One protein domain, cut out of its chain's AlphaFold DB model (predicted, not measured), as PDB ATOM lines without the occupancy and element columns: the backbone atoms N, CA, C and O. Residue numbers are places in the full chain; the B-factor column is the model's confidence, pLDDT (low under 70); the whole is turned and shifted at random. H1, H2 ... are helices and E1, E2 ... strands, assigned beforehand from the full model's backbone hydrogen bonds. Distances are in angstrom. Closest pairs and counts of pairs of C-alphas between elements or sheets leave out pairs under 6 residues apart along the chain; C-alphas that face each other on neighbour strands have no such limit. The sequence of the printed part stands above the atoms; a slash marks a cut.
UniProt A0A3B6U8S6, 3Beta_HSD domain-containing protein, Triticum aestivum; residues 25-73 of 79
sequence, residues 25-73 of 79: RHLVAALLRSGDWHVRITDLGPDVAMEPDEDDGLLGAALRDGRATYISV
ATOM      1  N   ARG A  25     224.984 166.930 182.768       87.75
ATOM      2  CA  ARG A  25     225.192 168.144 181.961       87.75
ATOM      3  C   ARG A  25     225.056 167.887 180.460       87.75
ATOM      4  O   ARG A  25     224.369 168.632 179.763       87.75
ATOM      5  N   HIS A  26     225.654 166.802 179.964       90.38
ATOM      6  CA  HIS A  26     225.550 166.423 178.551       90.38
ATOM      7  C   HIS A  26     224.115 166.054 178.158       90.38
ATOM      8  O   HIS A  26     223.645 166.467 177.096       90.38
ATOM      9  N   LEU A  27     223.400 165.327 179.022       94.69
ATOM     10  CA  LEU A  27     221.999 164.980 178.803       94.69
ATOM     11  C   LEU A  27     221.105 166.227 178.778       94.69
ATOM     12  O   LEU A  27     220.299 166.380 177.863       94.69
ATOM     13  N   VAL A  28     221.282 167.149 179.729       94.12
ATOM     14  CA  VAL A  28     220.559 168.429 179.765       94.12
ATOM     15  C   VAL A  28     220.801 169.214 178.475       94.12
ATOM     16  O   VAL A  28     219.846 169.677 177.852       94.12
ATOM     17  N   ALA A  29     222.051 169.311 178.014       92.88
ATOM     18  CA  ALA A  29     222.372 169.984 176.759       92.88
ATOM     19  C   ALA A  29     221.680 169.330 175.549       92.88
ATOM     20  O   ALA A  29     221.180 170.037 174.675       92.88
ATOM     21  N   ALA A  30     221.615 167.996 175.496       95.25
ATOM     22  CA  ALA A  30     220.919 167.277 174.431       95.25
ATOM     23  C   ALA A  30     219.400 167.537 174.445       95.25
ATOM     24  O   ALA A  30     218.828 167.839 173.397       95.25
ATOM     25  N   LEU A  31     218.762 167.496 175.621       95.88
ATOM     26  CA  LEU A  31     217.333 167.800 175.789       95.88
ATOM     27  C   LEU A  31     217.007 169.241 175.374       95.88
ATOM     28  O   LEU A  31     216.052 169.480 174.640       95.88
ATOM     29  N   LEU A  32     217.835 170.201 175.793       94.56
ATOM     30  CA  LEU A  32     217.660 171.612 175.448       94.56
ATOM     31  C   LEU A  32     217.826 171.874 173.946       94.56
ATOM     32  O   LEU A  32     217.127 172.728 173.403       94.56
ATOM     33  N   ARG A  33     218.731 171.150 173.271       95.00
ATOM     34  CA  ARG A  33     218.932 171.253 171.814       95.00
ATOM     35  C   ARG A  33     217.773 170.681 171.004       95.00
ATOM     36  O   ARG A  33     217.574 171.146 169.888       95.00
ATOM     37  N   SER A  34     217.022 169.712 171.534       93.88
ATOM     38  CA  SER A  34     215.839 169.192 170.830       93.88
ATOM     39  C   SER A  34     214.726 170.242 170.743       93.88
ATOM     40  O   SER A  34     213.954 170.236 169.797       93.88
ATOM     41  N   GLY A  35     214.667 171.175 171.703       91.19
ATOM     42  CA  GLY A  35     213.689 172.267 171.734       91.19
ATOM     43  C   GLY A  35     212.331 171.896 172.343       91.19
ATOM     44  O   GLY A  35     211.567 172.799 172.703       91.19
ATOM     45  N   ASP A  36     212.082 170.600 172.543       93.31
ATOM     46  CA  ASP A  36     210.800 170.048 173.000       93.31
ATOM     47  C   ASP A  36     210.657 170.019 174.523       93.31
ATOM     48  O   ASP A  36     209.560 169.792 175.037       93.31
ATOM     49  N   TRP A  37     211.760 170.214 175.253       95.38
ATOM     50  CA  TRP A  37     211.827 169.960 176.690       95.38
ATOM     51  C   TRP A  37     211.979 171.229 177.523       95.38
ATOM     52  O   TRP A  37     212.740 172.138 177.189       95.38
ATOM     53  N   HIS A  38     211.293 171.235 178.663       95.19
ATOM     54  CA  HIS A  38     211.649 172.025 179.831       95.19
ATOM     55  C   HIS A  38     212.341 171.099 180.838       95.19
ATOM     56  O   HIS A  38     211.795 170.056 181.217       95.19
ATOM     57  N   VAL A  39     213.550 171.464 181.261       96.56
ATOM     58  CA  VAL A  39     214.433 170.572 182.022       96.56
ATOM     59  C   VAL A  39     214.537 171.010 183.481       96.56
ATOM     60  O   VAL A  39     215.003 172.104 183.781       96.56
ATOM     61  N   ARG A  40     214.158 170.133 184.412       95.62
ATOM     62  CA  ARG A  40     214.390 170.316 185.850       95.62
ATOM     63  C   ARG A  40     215.623 169.536 186.270       95.62
ATOM     64  O   ARG A  40     215.621 168.311 186.266       95.62
ATOM     65  N   ILE A  41     216.675 170.247 186.625       95.12
ATOM     66  CA  ILE A  41     217.923 169.678 187.108       95.12
ATOM     67  C   ILE A  41     217.787 169.509 188.618       95.12
ATOM     68  O   ILE A  41     217.657 170.489 189.341       95.12
ATOM     69  N   THR A  42     217.795 168.266 189.077       94.50
ATOM     70  CA  THR A  42     217.664 167.888 190.487       94.50
ATOM     71  C   THR A  42     218.984 167.340 191.010       94.50
ATOM     72  O   THR A  42     219.601 166.474 190.379       94.50
ATOM     73  N   ASP A  43     219.448 167.843 192.144       93.19
ATOM     74  CA  ASP A  43     220.708 167.423 192.756       93.19
ATOM     75  C   ASP A  43     220.698 167.739 194.267       93.19
ATOM     76  O   ASP A  43     219.957 168.607 194.699       93.19
ATOM     77  N   LEU A  44     221.518 167.061 195.073       92.00
ATOM     78  CA  LEU A  44     221.624 167.266 196.522       92.00
ATOM     79  C   LEU A  44     222.307 168.585 196.911       92.00
ATOM     80  O   LEU A  44     222.048 169.130 197.976       92.00
ATOM     81  N   GLY A  45     223.249 169.068 196.102       89.38
ATOM     82  CA  GLY A  45     223.964 170.311 196.429       89.38
ATOM     83  C   GLY A  45     223.099 171.562 196.229       89.38
ATOM     84  O   GLY A  45     222.072 171.496 195.555       89.38
ATOM     85  N   PRO A  46     223.503 172.700 196.821       86.50
ATOM     86  CA  PRO A  46     222.686 173.913 196.836       86.50
ATOM     87  C   PRO A  46     222.639 174.613 195.474       86.50
ATOM     88  O   PRO A  46     221.627 175.222 195.146       86.50
ATOM     89  N   ASP A  47     223.697 174.466 194.669       86.00
ATOM     90  CA  ASP A  47     223.875 175.173 193.402       86.00
ATOM     91  C   ASP A  47     224.370 174.250 192.279       86.00
ATOM     92  O   ASP A  47     225.060 173.246 192.499       86.00
ATOM     93  N   VAL A  48     224.056 174.640 191.041       83.88
ATOM     94  CA  VAL A  48     224.395 173.910 189.806       83.88
ATOM     95  C   VAL A  48     225.905 173.814 189.530       83.88
ATOM     96  O   VAL A  48     226.316 172.930 188.780       83.88
ATOM     97  N   ALA A  49     226.725 174.655 190.177       80.94
ATOM     98  CA  ALA A  49     228.186 174.725 190.040       80.94
ATOM     99  C   ALA A  49     228.647 174.678 188.570       80.94
ATOM    100  O   ALA A  49     229.127 173.649 188.093       80.94
ATOM    101  N   MET A  50     228.457 175.782 187.848       78.56
ATOM    102  CA  MET A  50     228.863 175.922 186.445       78.56
ATOM    103  C   MET A  50     230.244 176.570 186.341       78.56
ATOM    104  O   MET A  50     230.553 177.494 187.092       78.56
ATOM    105  N   GLU A  51     231.045 176.107 185.386       79.62
ATOM    106  CA  GLU A  51     232.244 176.829 184.959       79.62
ATOM    107  C   GLU A  51     231.842 178.093 184.173       79.62
ATOM    108  O   GLU A  51     230.768 178.112 183.564       79.62
ATOM    109  N   PRO A  52     232.681 179.146 184.122       76.44
ATOM    110  CA  PRO A  52     232.345 180.396 183.429       76.44
ATOM    111  C   PRO A  52     231.901 180.195 181.970       76.44
ATOM    112  O   PRO A  52     230.916 180.785 181.530       76.44
ATOM    113  N   ASP A  53     232.561 179.284 181.246       78.25
ATOM    114  CA  ASP A  53     232.218 178.948 179.858       78.25
ATOM    115  C   ASP A  53     230.839 178.261 179.724       78.25
ATOM    116  O   ASP A  53     230.196 178.330 178.674       78.25
ATOM    117  N   GLU A  54     230.363 177.580 180.773       77.25
ATOM    118  CA  GLU A  54     229.039 176.945 180.803       77.25
ATOM    119  C   GLU A  54     227.921 177.963 181.080       77.25
ATOM    120  O   GLU A  54     226.801 177.789 180.579       77.25
ATOM    121  N   ASP A  55     228.223 179.024 181.837       77.38
ATOM    122  CA  ASP A  55     227.271 180.076 182.214       77.38
ATOM    123  C   ASP A  55     226.927 180.999 181.033       77.38
ATOM    124  O   ASP A  55     225.763 181.350 180.813       77.38
ATOM    125  N   ASP A  56     227.904 181.303 180.177       83.38
ATOM    126  CA  ASP A  56     227.654 181.970 178.891       83.38
ATOM    127  C   ASP A  56     227.123 181.006 177.811       83.38
ATOM    128  O   ASP A  56     226.630 181.425 176.758       83.38
ATOM    129  N   GLY A  57     227.175 179.701 178.084       87.62
ATOM    130  CA  GLY A  57     226.749 178.638 177.186       87.62
ATOM    131  C   GLY A  57     225.239 178.373 177.157       87.62
ATOM    132  O   GLY A  57     224.397 179.090 177.699       87.62
ATOM    133  N   LEU A  58     224.878 177.265 176.498       91.12
ATOM    134  CA  LEU A  58     223.483 176.839 176.319       91.12
ATOM    135  C   LEU A  58     222.746 176.649 177.652       91.12
ATOM    136  O   LEU A  58     221.561 176.974 177.741       91.12
ATOM    137  N   LEU A  59     223.427 176.081 178.650       89.62
ATOM    138  CA  LEU A  59     222.837 175.783 179.950       89.62
ATOM    139  C   LEU A  59     222.544 177.067 180.728       89.62
ATOM    140  O   LEU A  59     221.406 177.245 181.155       89.62
ATOM    141  N   GLY A  60     223.511 177.980 180.852       91.69
ATOM    142  CA  GLY A  60     223.277 179.258 181.525       91.69
ATOM    143  C   GLY A  60     222.202 180.101 180.834       91.69
ATOM    144  O   GLY A  60     221.314 180.638 181.497       91.69
ATOM    145  N   ALA A  61     222.165 180.119 179.495       93.25
ATOM    146  CA  ALA A  61     221.063 180.743 178.757       93.25
ATOM    147  C   ALA A  61     219.702 180.098 179.071       93.25
ATOM    148  O   ALA A  61     218.727 180.813 179.292       93.25
ATOM    149  N   ALA A  62     219.638 178.763 179.136       93.94
ATOM    150  CA  ALA A  62     218.414 178.033 179.460       93.94
ATOM    151  C   ALA A  62     217.942 178.249 180.907       93.94
ATOM    152  O   ALA A  62     216.742 178.257 181.167       93.94
ATOM    153  N   LEU A  63     218.866 178.420 181.852       93.12
ATOM    154  CA  LEU A  63     218.532 178.768 183.233       93.12
ATOM    155  C   LEU A  63     217.968 180.194 183.317       93.12
ATOM    156  O   LEU A  63     216.972 180.420 183.999       93.12
ATOM    157  N   ARG A  64     218.557 181.143 182.575       93.25
ATOM    158  CA  ARG A  64     218.110 182.546 182.531       93.25
ATOM    159  C   ARG A  64     216.759 182.730 181.842       93.25
ATOM    160  O   ARG A  64     215.957 183.541 182.294       93.25
ATOM    161  N   ASP A  65     216.503 182.000 180.756       92.88
ATOM    162  CA  ASP A  65     215.246 182.085 179.997       92.88
ATOM    163  C   ASP A  65     214.151 181.116 180.486       92.88
ATOM    164  O   ASP A  65     213.036 181.114 179.958       92.88
ATOM    165  N   GLY A  66     214.453 180.307 181.505       93.25
ATOM    166  CA  GLY A  66     213.505 179.399 182.140       93.25
ATOM    167  C   GLY A  66     213.201 178.132 181.339       93.25
ATOM    168  O   GLY A  66     212.229 177.445 181.643       93.25
ATOM    169  N   ARG A  67     213.993 177.770 180.323       94.69
ATOM    170  CA  ARG A  67     213.939 176.424 179.715       94.69
ATOM    171  C   ARG A  67     214.561 175.350 180.606       94.69
ATOM    172  O   ARG A  67     214.234 174.173 180.447       94.69
ATOM    173  N   ALA A  68     215.430 175.745 181.530       95.38
ATOM    174  CA  ALA A  68     215.972 174.898 182.577       95.38
ATOM    175  C   ALA A  68     215.726 175.508 183.964       95.38
ATOM    176  O   ALA A  68     215.642 176.723 184.124       95.38
ATOM    177  N   THR A  69     215.628 174.668 184.989       95.50
ATOM    178  CA  THR A  69     215.555 175.099 186.393       95.50
ATOM    179  C   THR A  69     216.376 174.154 187.253       95.50
ATOM    180  O   THR A  69     216.259 172.941 187.098       95.50
ATOM    181  N   TYR A  70     217.186 174.697 188.160       94.56
ATOM    182  CA  TYR A  70     217.913 173.912 189.153       94.56
ATOM    183  C   TYR A  70     217.118 173.830 190.456       94.56
ATOM    184  O   TYR A  70     216.600 174.839 190.932       94.56
ATOM    185  N   ILE A  71     217.008 172.630 191.018       93.38
ATOM    186  CA  ILE A  71     216.303 172.357 192.266       93.38
ATOM    187  C   ILE A  71     217.221 171.504 193.137       93.38
ATOM    188  O   ILE A  71     217.555 170.373 192.778       93.38
ATOM    189  N   SER A  72     217.601 172.051 194.291       93.19
ATOM    190  CA  SER A  72     218.281 171.280 195.325       93.19
ATOM    191  C   SER A  72     217.263 170.359 196.001       93.19
ATOM    192  O   SER A  72     216.294 170.839 196.589       93.19
ATOM    193  N   VAL A  73     217.419 169.045 195.843       91.75
ATOM    194  CA  VAL A  73     216.520 168.033 196.407       91.75
ATOM    195  C   VAL A  73     217.257 166.715 196.617       91.75
ATOM    196  O   VAL A  73     218.016 166.258 195.755       91.75
TER     197      VAL A  73
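This is residues 25 to 73 of the 79 residues of the protein "3Beta_HSD domain-containing protein" of Triticum aestivum (UniProt A0A3B6U8S6). Two parallel strands, E1 and E2, make a ribbon, with H1 packed on E1, H3 on E2, and H2 farthest out. The printed part has 49 residues, mixed, in the order H1 E1 H2 H3 E2; it is compact, radius of gyration of the C-alphas 10.1 A, spans 27 by 22 by 19 A.

E1, residues 37 to 43, and E2, residues 68 to 72, are parallel, with N 41 and O 69 within hydrogen-bond range at 2.8 A. H1, residues 25 to 34, and H3, residues 58 to 64, touch about perpendicular at 82 degrees; their closest C-alphas, Ala 29 and Leu 59, are 6.6 A apart. H2, residues 52 to 55, is close but not clearly touching H3; the closest C-alphas, Glu 54 and Gly 60, are 6.3 A apart. E1, H2 H3 and E2 form a strand-helix-strand unit, helices between parallel neighbours, its crossover right-handed. In H1 and H3 every O i to N i+4 pair is within hydrogen-bond range; H2 is too short for one.

E1 spans 18.5 A, H1 14.6 A, E2 13.5 A, H3 10.0 A, H2 5.2 A. C-alpha 25 is at (225.192, 168.144, 181.961), C-alpha 72 at (218.281, 171.280, 195.325).

The farthest C-alphas, Ser 34 and Pro 46, are 27.3 A apart. The printed part has no cut and no long link; no printed residue is under 70 in pLDDT.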